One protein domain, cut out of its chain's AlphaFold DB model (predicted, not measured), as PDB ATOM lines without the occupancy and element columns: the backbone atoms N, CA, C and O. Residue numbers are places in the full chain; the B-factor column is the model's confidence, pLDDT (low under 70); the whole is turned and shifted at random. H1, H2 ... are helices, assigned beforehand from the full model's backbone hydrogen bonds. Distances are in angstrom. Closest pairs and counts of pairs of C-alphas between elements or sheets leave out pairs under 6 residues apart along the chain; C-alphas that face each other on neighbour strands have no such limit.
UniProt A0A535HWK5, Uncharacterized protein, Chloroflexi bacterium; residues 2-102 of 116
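What this domain is: This is residues 2 to 102 of the 116 residues of an uncharacterized protein of Chloroflexi bacterium (UniProt A0A535HWK5). One very long helix, H1, runs the length of the model; its residues 2 to 18 stick out as a free arm, while its later part joins the three shorter helices H2, H3 and H4 in a four-helix bundle. Seen along the bundle, H1 and H3 are at opposite corners, with H2 and H4 at the other two, and the helices run up and down, each against the one before it. The printed part has 101 residues, with four named helices in the order H1, H2, H3, H4 and no named strand, and the class is all helix. The whole is only just loose, close to extended, with a radius of gyration of the C-alphas of 18.7 A; it spans 70 by 23 by 21 A, and the arm makes much of that length.

Where its parts are: Find C-alpha 2 at (8.443, 29.558, 26.352); from there H1, residues 2 to 45, runs 64.6 A to C-alpha 45 at (38.297, -22.802, 49.579). After a short link of 7 residues you reach H2, residues 53 to 63, 15.1 A long. A tight link of 4 residues leads to H3, residues 68 to 80, 18.5 A long. After a tight link of 2 residues, H4, residues 83 to 101, runs 27.6 A and ends at C-alpha 101 at (25.861, -0.142, 32.060).

How they stand to each other: Begin with H1, which touches H4 with residues 23 to 44 alone, at a shallow tilt of 15 degrees, opposite ways. Their closest C-alphas, those of Arg 23 and Ile 101, are 6.1 A apart. H1 and H2 are close but not clearly touching, with the C-alphas of Tyr 36 and Ile 59 closest at 7.1 A. H2 and H3 form a helical hairpin and touch at a shallow tilt of 20 degrees; look at Ala 60 and Ala 71, whose C-alphas are the closest, at 4.5 A. H3 and H4 form a second helical hairpin, also at a shallow tilt of 20 degrees, and H4 touches H3 with residues 83 to 89 alone; the closest C-alphas, those of Ala 74 and Val 86, are 4.8 A apart. H2 and H4 run the same way and are close but not clearly touching, with the C-alphas of Val 63 and Val 93 closest at 6.7 A. H1 and H3 are apart. In H1, H2 and H3 every O i to N i+4 pair is within hydrogen-bond range; in H4 14 of 15 are.

The domain as a whole: The two C-alphas farthest apart, those of Leu 2 and Ala 48, are 69.8 A from each other. Without residues 2 to 18, which stand free, the body of 84 residues spans 44 by 23 by 19 A. The printed part has no cut, and no link is long. The mean pLDDT of the printed part is 91.1; look for values under 70 at residues 47 to 48 and at residue 102.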
ATOM      1  N   LEU A   2       7.904  29.824  24.996       83.00
ATOM      2  CA  LEU A   2       8.443  29.558  26.352       83.00
ATOM      3  C   LEU A   2       7.856  28.291  27.008       83.00
ATOM      4  O   LEU A   2       8.569  27.534  27.658       83.00
ATOM      5  N   ARG A   3       6.556  28.037  26.814       82.50
ATOM      6  CA  ARG A   3       5.869  26.847  27.347       82.50
ATOM      7  C   ARG A   3       6.433  25.537  26.785       82.50
ATOM      8  O   ARG A   3       6.549  24.573  27.534       82.50
ATOM      9  N   ASP A   4       6.793  25.534  25.506       85.88
ATOM     10  CA  ASP A   4       7.340  24.363  24.812       85.88
ATOM     11  C   ASP A   4       8.774  24.095  25.284       85.88
ATOM     12  O   ASP A   4       9.076  22.991  25.721       85.88
ATOM     13  N   ALA A   5       9.601  25.144  25.389       87.19
ATOM     14  CA  ALA A   5      10.947  25.039  25.953       87.19
ATOM     15  C   ALA A   5      10.948  24.503  27.400       87.19
ATOM     16  O   ALA A   5      11.781  23.677  27.768       87.19
ATOM     17  N   VAL A   6       9.986  24.920  28.234       87.81
ATOM     18  CA  VAL A   6       9.831  24.383  29.599       87.81
ATOM     19  C   VAL A   6       9.408  22.907  29.585       87.81
ATOM     20  O   VAL A   6       9.838  22.144  30.454       87.81
ATOM     21  N   ALA A   7       8.581  22.482  28.627       89.62
ATOM     22  CA  ALA A   7       8.193  21.079  28.478       89.62
ATOM     23  C   ALA A   7       9.380  20.206  28.041       89.62
ATOM     24  O   ALA A   7       9.596  19.144  28.632       89.62
ATOM     25  N   ASP A   8      10.190  20.689  27.099       88.00
ATOM     26  CA  ASP A   8      11.388  20.001  26.613       88.00
ATOM     27  C   ASP A   8      12.425  19.823  27.730       88.00
ATOM     28  O   ASP A   8      12.935  18.721  27.938       88.00
ATOM     29  N   ILE A   9      12.669  20.870  28.531       86.94
ATOM     30  CA  ILE A   9      13.567  20.802  29.696       86.94
ATOM     31  C   ILE A   9      13.066  19.761  30.705       86.94
ATOM     32  O   ILE A   9      13.838  18.921  31.167       86.94
ATOM     33  N   ARG A  10      11.767  19.758  31.032       90.94
ATOM     34  CA  ARG A  10      11.189  18.766  31.958       90.94
ATOM     35  C   ARG A  10      11.332  17.340  31.432       90.94
ATOM     36  O   ARG A  10      11.604  16.423  32.207       90.94
ATOM     37  N   GLN A  11      11.158  17.145  30.128       91.19
ATOM     38  CA  GLN A  11      11.327  15.837  29.509       91.19
ATOM     39  C   GLN A  11      12.791  15.382  29.546       91.19
ATOM     40  O   GLN A  11      13.050  14.216  29.851       91.19
ATOM     41  N   ALA A  12      13.738  16.283  29.279       86.44
ATOM     42  CA  ALA A  12      15.168  15.998  29.359       86.44
ATOM     43  C   ALA A  12      15.585  15.586  30.781       86.44
ATOM     44  O   ALA A  12      16.178  14.521  30.948       86.44
ATOM     45  N   VAL A  13      15.170  16.346  31.801       90.00
ATOM     46  CA  VAL A  13      15.437  16.032  33.218       90.00
ATOM     47  C   VAL A  13      14.860  14.666  33.602       90.00
ATOM     48  O   VAL A  13      15.558  13.835  34.173       90.00
ATOM     49  N   SER A  14      13.614  14.372  33.218       90.38
ATOM     50  CA  SER A  14      12.983  13.074  33.511       90.38
ATOM     51  C   SER A  14      13.724  11.890  32.867       90.38
ATOM     52  O   SER A  14      13.903  10.836  33.488       90.38
ATOM     53  N   ARG A  15      14.208  12.059  31.627       89.88
ATOM     54  CA  ARG A  15      15.027  11.047  30.938       89.88
ATOM     55  C   ARG A  15      16.373  10.849  31.631       89.88
ATOM     56  O   ARG A  15      16.792   9.704  31.805       89.88
ATOM     57  N   GLU A  16      17.021  11.929  32.049       88.31
ATOM     58  CA  GLU A  16      18.291  11.879  32.775       88.31
ATOM     59  C   GLU A  16      18.137  11.181  34.133       88.31
ATOM     60  O   GLU A  16      18.897  10.267  34.451       88.31
ATOM     61  N   GLU A  17      17.101  11.516  34.901       90.19
ATOM     62  CA  GLU A  17      16.783  10.845  36.164       90.19
ATOM     63  C   GLU A  17      16.508   9.351  35.963       90.19
ATOM     64  O   GLU A  17      16.978   8.511  36.735       90.19
ATOM     65  N   ALA A  18      15.763   8.986  34.916       88.00
ATOM     66  CA  ALA A  18      15.524   7.589  34.572       88.00
ATOM     67  C   ALA A  18      16.828   6.859  34.214       88.00
ATOM     68  O   ALA A  18      17.048   5.744  34.691       88.00
ATOM     69  N   ALA A  19      17.711   7.483  33.431       86.19
ATOM     70  CA  ALA A  19      19.020   6.929  33.094       86.19
ATOM     71  C   ALA A  19      19.904   6.768  34.341       86.19
ATOM     72  O   ALA A  19      20.496   5.708  34.544       86.19
ATOM     73  N   ARG A  20      19.934   7.768  35.227       87.06
ATOM     74  CA  ARG A  20      20.661   7.712  36.501       87.06
ATOM     75  C   ARG A  20      20.156   6.577  37.387       87.06
ATOM     76  O   ARG A  20      20.967   5.801  37.882       87.06
ATOM     77  N   ARG A  21      18.835   6.435  37.552       90.06
ATOM     78  CA  ARG A  21      18.234   5.327  38.318       90.06
ATOM     79  C   ARG A  21      18.605   3.963  37.742       90.06
ATOM     80  O   ARG A  21      18.970   3.074  38.501       90.06
ATOM     81  N   ARG A  22      18.579   3.807  36.412       88.06
ATOM     82  CA  ARG A  22      18.999   2.561  35.745       88.06
ATOM     83  C   ARG A  22      20.464   2.227  36.027       88.06
ATOM     84  O   ARG A  22      20.751   1.100  36.411       88.06
ATOM     85  N   ARG A  23      21.363   3.211  35.917       88.25
ATOM     86  CA  ARG A  23      22.792   3.036  36.227       88.25
ATOM     87  C   ARG A  23      23.017   2.629  37.682       88.25
ATOM     88  O   ARG A  23      23.814   1.738  37.945       88.25
ATOM     89  N   LEU A  24      22.315   3.259  38.628       91.31
ATOM     90  CA  LEU A  24      22.409   2.901  40.049       91.31
ATOM     91  C   LEU A  24      21.943   1.464  40.299       91.31
ATOM     92  O   LEU A  24      22.664   0.701  40.930       91.31
ATOM     93  N   HIS A  25      20.799   1.076  39.733       91.50
ATOM     94  CA  HIS A  25      20.286  -0.289  39.845       91.50
ATOM     95  C   HIS A  25      21.259  -1.328  39.263       91.50
ATOM     96  O   HIS A  25      21.436  -2.406  39.819       91.50
ATOM     97  N   GLN A  26      21.906  -1.029  38.135       90.94
ATOM     98  CA  GLN A  26      22.891  -1.940  37.547       90.94
ATOM     99  C   GLN A  26      24.172  -2.037  38.386       90.94
ATOM    100  O   GLN A  26      24.697  -3.131  38.556       90.94
ATOM    101  N   LYS A  27      24.648  -0.925  38.964       91.75
ATOM    102  CA  LYS A  27      25.769  -0.945  39.917       91.75
ATOM    103  C   LYS A  27      25.453  -1.784  41.153       91.75
ATOM    104  O   LYS A  27      26.301  -2.542  41.608       91.75
ATOM    105  N   GLU A  28      24.237  -1.673  41.676       94.75
ATOM    106  CA  GLU A  28      23.780  -2.500  42.796       94.75
ATOM    107  C   GLU A  28      23.715  -3.984  42.415       94.75
ATOM    108  O   GLU A  28      24.131  -4.840  43.192       94.75
ATOM    109  N   ALA A  29      23.270  -4.297  41.195       94.56
ATOM    110  CA  ALA A  29      23.288  -5.662  40.689       94.56
ATOM    111  C   ALA A  29      24.711  -6.229  40.556       94.56
ATOM    112  O   ALA A  29      24.908  -7.392  40.895       94.56
ATOM    113  N   LEU A  30      25.692  -5.430  40.112       94.75
ATOM    114  CA  LEU A  30      27.100  -5.849  40.101       94.75
ATOM    115  C   LEU A  30      27.599  -6.157  41.506       94.75
ATOM    116  O   LEU A  30      28.067  -7.265  41.734       94.75
ATOM    117  N   ARG A  31      27.394  -5.230  42.453       95.38
ATOM    118  CA  ARG A  31      27.807  -5.427  43.849       95.38
ATOM    119  C   ARG A  31      27.210  -6.704  44.432       95.38
ATOM    120  O   ARG A  31      27.901  -7.475  45.080       95.38
ATOM    121  N   ARG A  32      25.929  -6.959  44.163       96.38
ATOM    122  CA  ARG A  32      25.261  -8.180  44.620       96.38
ATOM    123  C   ARG A  32      25.828  -9.442  43.963       96.38
ATOM    124  O   ARG A  32      25.861 -10.491  44.591       96.38
ATOM    125  N   SER A  33      26.255  -9.355  42.706       95.81
ATOM    126  CA  SER A  33      26.951 -10.459  42.046       95.81
ATOM    127  C   SER A  33      28.318 -10.726  42.677       95.81
ATOM    128  O   SER A  33      28.652 -11.891  42.862       95.81
ATOM    129  N   ASP A  34      29.066  -9.678  43.043       95.75
ATOM    130  CA  ASP A  34      30.347  -9.802  43.759       95.75
ATOM    131  C   ASP A  34      30.158 -10.459  45.134       95.75
ATOM    132  O   ASP A  34      30.909 -11.355  45.505       95.75
ATOM    133  N   GLU A  35      29.111 -10.068  45.868       96.69
ATOM    134  CA  GLU A  35      28.749 -10.688  47.151       96.69
ATOM    135  C   GLU A  35      28.500 -12.200  46.993       96.69
ATOM    136  O   GLU A  35      28.970 -12.995  47.806       96.69
ATOM    137  N   TYR A  36      27.802 -12.623  45.932       96.75
ATOM    138  CA  TYR A  36      27.599 -14.050  45.666       96.75
ATOM    139  C   TYR A  36      28.871 -14.770  45.225       96.75
ATOM    140  O   TYR A  36      29.054 -15.915  45.632       96.75
ATOM    141  N   LEU A  37      29.724 -14.140  44.408       95.38
ATOM    142  CA  LEU A  37      31.018 -14.712  44.024       95.38
ATOM    143  C   LEU A  37      31.834 -15.024  45.271       95.38
ATOM    144  O   LEU A  37      32.239 -16.168  45.444       95.38
ATOM    145  N   TRP A  38      31.946 -14.058  46.183       94.06
ATOM    146  CA  TRP A  38      32.690 -14.231  47.425       94.06
ATOM    147  C   TRP A  38      32.160 -15.400  48.269       94.06
ATOM    148  O   TRP A  38      32.933 -16.255  48.683       94.06
ATOM    149  N   CYS A  39      30.838 -15.515  48.451       92.56
ATOM    150  CA  CYS A  39      30.244 -16.646  49.178       92.56
ATOM    151  C   CYS A  39      30.525 -18.011  48.518       92.56
ATOM    152  O   CYS A  39      30.666 -19.027  49.201       92.56
ATOM    153  N   VAL A  40      30.539 -18.060  47.184       92.19
ATOM    154  CA  VAL A  40      30.783 -19.298  46.432       92.19
ATOM    155  C   VAL A  40      32.272 -19.664  46.447       92.19
ATOM    156  O   VAL A  40      32.596 -20.843  46.579       92.19
ATOM    157  N   GLU A  41      33.164 -18.677  46.350       91.88
ATOM    158  CA  GLU A  41      34.619 -18.838  46.473       91.88
ATOM    159  C   GLU A  41      35.015 -19.336  47.865       91.88
ATOM    160  O   GLU A  41      35.735 -20.324  47.965       91.88
ATOM    161  N   ASP A  42      34.458 -18.746  48.923       89.75
ATOM    162  CA  ASP A  42      34.659 -19.183  50.313       89.75
ATOM    163  C   ASP A  42      34.290 -20.670  50.487       89.75
ATOM    164  O   ASP A  42      35.051 -21.473  51.027       89.75
ATOM    165  N   THR A  43      33.176 -21.096  49.878       86.25
ATOM    166  CA  THR A  43      32.755 -22.508  49.893       86.25
ATOM    167  C   THR A  43      33.716 -23.427  49.116       86.25
ATOM    168  O   THR A  43      33.890 -24.596  49.474       86.25
ATOM    169  N   LEU A  44      34.336 -22.937  48.035       84.81
ATOM    170  CA  LEU A  44      35.349 -23.686  47.277       84.81
ATOM    171  C   LEU A  44      36.654 -23.841  48.057       84.81
ATOM    172  O   LEU A  44      37.266 -24.913  48.003       84.81
ATOM    173  N   GLU A  45      37.083 -22.794  48.759       83.69
ATOM    174  CA  GLU A  45      38.297 -22.802  49.579       83.69
ATOM    175  C   GLU A  45      38.188 -23.805  50.732       83.69
ATOM    176  O   GLU A  45      39.137 -24.554  50.982       83.69
ATOM    177  N   ASP A  46      36.999 -23.937  51.326       80.75
ATOM    178  CA  ASP A  46      36.707 -24.912  52.381       80.75
ATOM    179  C   ASP A  46      36.669 -26.380  51.900       80.75
ATOM    180  O   ASP A  46      36.614 -27.299  52.720       80.75
ATOM    181  N   ARG A  47      36.730 -26.632  50.579       64.19
ATOM    182  CA  ARG A  47      36.910 -27.940  49.893       64.19
ATOM    183  C   ARG A  47      36.019 -29.117  50.325       64.19
ATOM    184  O   ARG A  47      36.249 -30.237  49.866       64.19
ATOM    185  N   ALA A  48      35.013 -28.919  51.172       60.72
ATOM    186  CA  ALA A  48      34.333 -30.033  51.833       60.72
ATOM    187  C   ALA A  48      32.805 -29.938  51.864       60.72
ATOM    188  O   ALA A  48      32.169 -30.896  52.307       60.72
ATOM    189  N   GLN A  49      32.199 -28.834  51.412       74.94
ATOM    190  CA  GLN A  49      30.750 -28.666  51.514       74.94
ATOM    191  C   GLN A  49      30.103 -28.264  50.187       74.94
ATOM    192  O   GLN A  49      30.602 -27.382  49.490       74.94
ATOM    193  N   PRO A  50      28.982 -28.907  49.815       83.88
ATOM    194  CA  PRO A  50      28.153 -28.407  48.732       83.88
ATOM    195  C   PRO A  50      27.593 -27.034  49.114       83.88
ATOM    196  O   PRO A  50      27.313 -26.773  50.286       83.88
ATOM    197  N   LEU A  51      27.376 -26.176  48.115       88.38
ATOM    198  CA  LEU A  51      26.743 -24.878  48.338       88.38
ATOM    199  C   LEU A  51      25.390 -25.043  49.058       88.38
ATOM    200  O   LEU A  51      24.575 -25.873  48.635       88.38
ATOM    201  N   PRO A  52      25.096 -24.219  50.081       91.25
ATOM    202  CA  PRO A  52      23.794 -24.226  50.734       91.25
ATOM    203  C   PRO A  52      22.651 -24.015  49.732       91.25
ATOM    204  O   PRO A  52      22.693 -23.107  48.898       91.25
ATOM    205  N   GLU A  53      21.582 -24.808  49.834       91.81
ATOM    206  CA  GLU A  53      20.438 -24.719  48.909       91.81
ATOM    207  C   GLU A  53      19.774 -23.328  48.920       91.81
ATOM    208  O   GLU A  53      19.286 -22.852  47.886       91.81
ATOM    209  N   SER A  54      19.797 -22.645  50.070       94.00
ATOM    210  CA  SER A  54      19.341 -21.259  50.216       94.00
ATOM    211  C   SER A  54      20.128 -20.312  49.308       94.00
ATOM    212  O   SER A  54      19.521 -19.597  48.507       94.00
ATOM    213  N   LEU A  55      21.460 -20.379  49.352       94.75
ATOM    214  CA  LEU A  55      22.358 -19.566  48.532       94.75
ATOM    215  C   LEU A  55      22.139 -19.836  47.038       94.75
ATOM    216  O   LEU A  55      21.947 -18.911  46.252       94.75
ATOM    217  N   VAL A  56      22.056 -21.106  46.639       95.88
ATOM    218  CA  VAL A  56      21.787 -21.505  45.245       95.88
ATOM    219  C   VAL A  56      20.433 -20.977  44.762       95.88
ATOM    220  O   VAL A  56      20.289 -20.534  43.618       95.88
ATOM    221  N   THR A  57      19.417 -21.008  45.625       96.69
ATOM    222  CA  THR A  57      18.083 -20.484  45.314       96.69
ATOM    223  C   THR A  57      18.110 -18.975  45.108       96.69
ATOM    224  O   THR A  57      17.484 -18.478  44.164       96.69
ATOM    225  N   GLU A  58      18.836 -18.247  45.952       97.75
ATOM    226  CA  GLU A  58      19.016 -16.801  45.843       97.75
ATOM    227  C   GLU A  58      19.789 -16.410  44.584       97.75
ATOM    228  O   GLU A  58      19.299 -15.575  43.818       97.75
ATOM    229  N   ILE A  59      20.907 -17.085  44.299       97.31
ATOM    230  CA  ILE A  59      21.682 -16.914  43.064       97.31
ATOM    231  C   ILE A  59      20.783 -17.163  41.853       97.31
ATOM    232  O   ILE A  59      20.674 -16.320  40.968       97.31
ATOM    233  N   ALA A  60      20.042 -18.272  41.817       97.06
ATOM    234  CA  ALA A  60      19.172 -18.578  40.685       97.06
ATOM    235  C   ALA A  60      18.057 -17.535  40.486       97.06
ATOM    236  O   ALA A  60      17.707 -17.225  39.345       97.06
ATOM    237  N   ARG A  61      17.487 -16.987  41.570       97.81
ATOM    238  CA  ARG A  61      16.498 -15.895  41.500       97.81
ATOM    239  C   ARG A  61      17.125 -14.603  40.987       97.81
ATOM    240  O   ARG A  61      16.503 -13.931  40.170       97.81
ATOM    241  N   PHE A  62      18.341 -14.288  41.423       97.56
ATOM    242  CA  PHE A  62      19.100 -13.127  40.967       97.56
ATOM    243  C   PHE A  62      19.497 -13.226  39.487       97.56
ATOM    244  O   PHE A  62      19.369 -12.252  38.754       97.56
ATOM    245  N   VAL A  63      19.911 -14.407  39.028       97.19
ATOM    246  CA  VAL A  63      20.350 -14.672  37.648       97.19
ATOM    247  C   VAL A  63      19.170 -14.686  36.662       97.19
ATOM    248  O   VAL A  63      19.322 -14.312  35.497       97.19
ATOM    249  N   HIS A  64      17.976 -15.100  37.099       97.12
ATOM    250  CA  HIS A  64      16.813 -15.326  36.227       97.12
ATOM    251  C   HIS A  64      16.437 -14.146  35.301       97.12
ATOM    252  O   HIS A  64      16.174 -14.406  34.122       97.12
ATOM    253  N   PRO A  65      16.426 -12.874  35.756       95.38
ATOM    254  CA  PRO A  65      16.135 -11.715  34.907       95.38
ATOM    255  C   PRO A  65      17.200 -11.436  33.833       95.38
ATOM    256  O   PRO A  65      16.922 -10.738  32.857       95.38
ATOM    257  N   TYR A  66      18.417 -11.962  33.998       94.12
ATOM    258  CA  TYR A  66      19.503 -11.840  33.024       94.12
ATOM    259  C   TYR A  66      19.521 -13.024  32.060       94.12
ATOM    260  O   TYR A  66      19.724 -12.834  30.863       94.12
ATOM    261  N   SER A  67      19.282 -14.240  32.561       96.75
ATOM    262  CA  SER A  67      19.128 -15.437  31.736       96.75
ATOM    263  C   SER A  67      18.496 -16.603  32.495       96.75
ATOM    264  O   SER A  67      19.046 -17.138  33.460       96.75
ATOM    265  N   ARG A  68      17.371 -17.105  31.970       97.12
ATOM    266  CA  ARG A  68      16.734 -18.339  32.465       97.12
ATOM    267  C   ARG A  68      17.628 -19.568  32.297       97.12
ATOM    268  O   ARG A  68      17.556 -20.491  33.108       97.12
ATOM    269  N   ARG A  69      18.450 -19.592  31.240       97.69
ATOM    270  CA  ARG A  69      19.384 -20.691  30.961       97.69
ATOM    271  C   ARG A  69      20.461 -20.754  32.037       97.69
ATOM    272  O   ARG A  69      20.655 -21.821  32.610       97.69
ATOM    273  N   LEU A  70      21.072 -19.612  32.353       97.12
ATOM    274  CA  LEU A  70      22.086 -19.524  33.399       97.12
ATOM    275  C   LEU A  70      21.520 -19.874  34.778       97.12
ATOM    276  O   LEU A  70      22.122 -20.651  35.507       97.12
ATOM    277  N   ALA A  71      20.316 -19.396  35.110       96.94
ATOM    278  CA  ALA A  71      19.671 -19.734  36.379       96.94
ATOM    279  C   ALA A  71      19.449 -21.250  36.527       96.94
ATOM    280  O   ALA A  71      19.573 -21.805  37.619       96.94
ATOM    281  N   ARG A  72      19.139 -21.944  35.420       97.38
ATOM    282  CA  ARG A  72      19.066 -23.409  35.396       97.38
ATOM    283  C   ARG A  72      20.447 -24.046  35.549       97.38
ATOM    284  O   ARG A  72      20.553 -25.028  36.272       97.38
ATOM    285  N   GLN A  73      21.475 -23.506  34.891       96.88
ATOM    286  CA  GLN A  73      22.853 -24.004  34.985       96.88
ATOM    287  C   GLN A  73      23.406 -23.889  36.410       96.88
ATOM    288  O   GLN A  73      23.946 -24.874  36.892       96.88
ATOM    289  N   ALA A  74      23.175 -22.774  37.110       95.12
ATOM    290  CA  ALA A  74      23.575 -22.614  38.510       95.12
ATOM    291  C   ALA A  74      22.949 -23.689  39.411       95.12
ATOM    292  O   ALA A  74      23.631 -24.324  40.207       95.12
ATOM    293  N   ARG A  75      21.646 -23.957  39.244       95.62
ATOM    294  CA  ARG A  75      20.958 -25.020  39.995       95.62
ATOM    295  C   ARG A  75      21.477 -26.415  39.661       95.62
ATOM    296  O   ARG A  75      21.473 -27.274  40.535       95.62
ATOM    297  N   LEU A  76      21.840 -26.661  38.403       95.12
ATOM    298  CA  LEU A  76      22.369 -27.953  37.977       95.12
ATOM    299  C   LEU A  76      23.770 -28.179  38.554       95.12
ATOM    300  O   LEU A  76      23.981 -29.198  39.195       95.12
ATOM    301  N   GLY A  77      24.661 -27.192  38.413       90.62
ATOM    302  CA  GLY A  77      26.023 -27.247  38.950       90.62
ATOM    303  C   GLY A  77      26.028 -27.490  40.453       90.62
ATOM    304  O   GLY A  77      26.625 -28.452  40.918       90.62
ATOM    305  N   ALA A  78      25.224 -26.734  41.203       90.31
ATOM    306  CA  ALA A  78      25.093 -26.945  42.642       90.31
ATOM    307  C   ALA A  78      24.603 -28.357  43.024       90.31
ATOM    308  O   ALA A  78      25.089 -28.933  43.992       90.31
ATOM    309  N   ARG A  79      23.659 -28.939  42.269       91.44
ATOM    310  CA  ARG A  79      23.171 -30.313  42.507       91.44
ATOM    311  C   ARG A  79      24.212 -31.378  42.183       91.44
ATOM    312  O   ARG A  79      24.211 -32.430  42.811       91.44
ATOM    313  N   GLU A  80      25.054 -31.116  41.193       91.56
ATOM    314  CA  GLU A  80      26.146 -31.992  40.764       91.56
ATOM    315  C   GLU A  80      27.394 -31.842  41.655       91.56
ATOM    316  O   GLU A  80      28.351 -32.589  41.485       91.56
ATOM    317  N   GLY A  81      27.390 -30.902  42.612       88.12
ATOM    318  CA  GLY A  81      28.567 -30.550  43.413       88.12
ATOM    319  C   GLY A  81      29.625 -29.760  42.633       88.12
ATOM    320  O   GLY A  81      30.741 -29.579  43.110       88.12
ATOM    321  N   ASP A  82      29.282 -29.285  41.436       90.44
ATOM    322  CA  ASP A  82      30.129 -28.475  40.568       90.44
ATOM    323  C   ASP A  82      29.952 -26.990  40.913       90.44
ATOM    324  O   ASP A  82      29.183 -26.242  40.297       90.44
ATOM    325  N   THR A  83      30.651 -26.579  41.966       90.12
ATOM    326  CA  THR A  83      30.645 -25.203  42.473       90.12
ATOM    327  C   THR A  83      31.330 -24.236  41.499       90.12
ATOM    328  O   THR A  83      30.891 -23.095  41.353       90.12
ATOM    329  N   THR A  84      32.329 -24.703  40.743       91.75
ATOM    330  CA  THR A  84      32.981 -23.938  39.665       91.75
ATOM    331  C   THR A  84      31.990 -23.484  38.598       91.75
ATOM    332  O   THR A  84      31.981 -22.321  38.209       91.75
ATOM    333  N   ARG A  85      31.043 -24.341  38.217       94.00
ATOM    334  CA  ARG A  85      29.979 -23.974  37.276       94.00
ATOM    335  C   ARG A  85      29.036 -22.895  37.803       94.00
ATOM    336  O   ARG A  85      28.409 -22.188  37.012       94.00
ATOM    337  N   VAL A  86      28.881 -22.773  39.121       94.81
ATOM    338  CA  VAL A  86      28.107 -21.679  39.725       94.81
ATOM    339  C   VAL A  86      28.876 -20.360  39.620       94.81
ATOM    340  O   VAL A  86      28.251 -19.350  39.295       94.81
ATOM    341  N   LEU A  87      30.203 -20.374  39.796       95.00
ATOM    342  CA  LEU A  87      31.056 -19.206  39.540       95.00
ATOM    343  C   LEU A  87      30.994 -18.760  38.078       95.00
ATOM    344  O   LEU A  87      30.744 -17.586  37.823       95.00
ATOM    345  N   ASP A  88      31.121 -19.685  37.124       96.50
ATOM    346  CA  ASP A  88      31.036 -19.363  35.691       96.50
ATOM    347  C   ASP A  88      29.718 -18.652  35.352       96.50
ATOM    348  O   ASP A  88      29.683 -17.661  34.625       96.50
ATOM    349  N   VAL A  89      28.609 -19.116  35.938       97.44
ATOM    350  CA  VAL A  89      27.303 -18.466  35.780       97.44
ATOM    351  C   VAL A  89      27.300 -17.043  36.343       97.44
ATOM    352  O   VAL A  89      26.662 -16.165  35.755       97.44
ATOM    353  N   LEU A  90      27.951 -16.805  37.481       97.06
ATOM    354  CA  LEU A  90      28.044 -15.471  38.074       97.06
ATOM    355  C   LEU A  90      28.894 -14.538  37.201       97.06
ATOM    356  O   LEU A  90      28.448 -13.421  36.940       97.06
ATOM    357  N   PHE A  91      30.021 -15.006  36.658       96.75
ATOM    358  CA  PHE A  91      30.824 -14.241  35.697       96.75
ATOM    359  C   PHE A  91      30.031 -13.889  34.429       96.75
ATOM    360  O   PHE A  91      29.950 -12.714  34.066       96.75
ATOM    361  N   ASP A  92      29.334 -14.857  33.823       96.94
ATOM    362  CA  ASP A  92      28.471 -14.608  32.657       96.94
ATOM    363  C   ASP A  92      27.353 -13.584  32.961       96.94
ATOM    364  O   ASP A  92      26.841 -12.894  32.071       96.94
ATOM    365  N   VAL A  93      26.876 -13.517  34.211       95.94
ATOM    366  CA  VAL A  93      25.887 -12.512  34.626       95.94
ATOM    367  C   VAL A  93      26.521 -11.141  34.794       95.94
ATOM    368  O   VAL A  93      25.899 -10.161  34.380       95.94
ATOM    369  N   GLN A  94      27.723 -11.047  35.357       95.00
ATOM    370  CA  GLN A  94      28.435  -9.776  35.481       95.00
ATOM    371  C   GLN A  94      28.707  -9.149  34.121       95.00
ATOM    372  O   GLN A  94      28.390  -7.974  33.948       95.00
ATOM    373  N   GLU A  95      29.177  -9.931  33.146       94.25
ATOM    374  CA  GLU A  95      29.386  -9.465  31.770       94.25
ATOM    375  C   GLU A  95      28.091  -8.862  31.201       94.25
ATOM    376  O   GLU A  95      28.057  -7.706  30.781       94.25
ATOM    377  N   ARG A  96      26.958  -9.565  31.341       93.81
ATOM    378  CA  ARG A  96      25.647  -9.047  30.902       93.81
ATOM    379  C   ARG A  96      25.165  -7.814  31.655       93.81
ATOM    380  O   ARG A  96      24.362  -7.048  31.120       93.81
ATOM    381  N   ILE A  97      25.532  -7.650  32.922       92.31
ATOM    382  CA  ILE A  97      25.198  -6.437  33.672       92.31
ATOM    383  C   ILE A  97      26.067  -5.278  33.174       92.31
ATOM    384  O   ILE A  97      25.534  -4.186  32.970       92.31
ATOM    385  N   GLN A  98      27.358  -5.510  32.930       90.56
ATOM    386  CA  GLN A  98      28.304  -4.519  32.409       90.56
ATOM    387  C   GLN A  98      27.905  -4.035  31.010       90.56
ATOM    388  O   GLN A  98      27.791  -2.826  30.809       90.56
ATOM    389  N   GLU A  99      27.524  -4.944  30.107       88.88
ATOM    390  CA  GLU A  99      26.964  -4.622  28.780       88.88
ATOM    391  C   GLU A  99      25.740  -3.693  28.849       88.88
ATOM    392  O   GLU A  99      25.435  -2.966  27.906       88.88
ATOM    393  N   ARG A 100      24.991  -3.717  29.961       85.31
ATOM    394  CA  ARG A 100      23.822  -2.849  30.168       85.31
ATOM    395  C   ARG A 100      24.184  -1.496  30.789       85.31
ATOM    396  O   ARG A 100      23.354  -0.585  30.711       85.31
ATOM    397  N   ILE A 101      25.344  -1.378  31.442       80.88
ATOM    398  CA  ILE A 101      25.861  -0.142  32.060       80.88
ATOM    399  C   ILE A 101      26.549   0.728  31.022       80.88
ATOM    400  O   ILE A 101      26.340   1.946  31.012       80.88
ATOM    401  N   GLU A 102      27.359   0.111  30.169       68.12
ATOM    402  CA  GLU A 102      28.044   0.813  29.101       68.12
ATOM    403  C   GLU A 102      27.031   1.184  28.013       68.12
ATOM    404  O   GLU A 102      26.397   0.311  27.417       68.12
TER     405      GLU A 102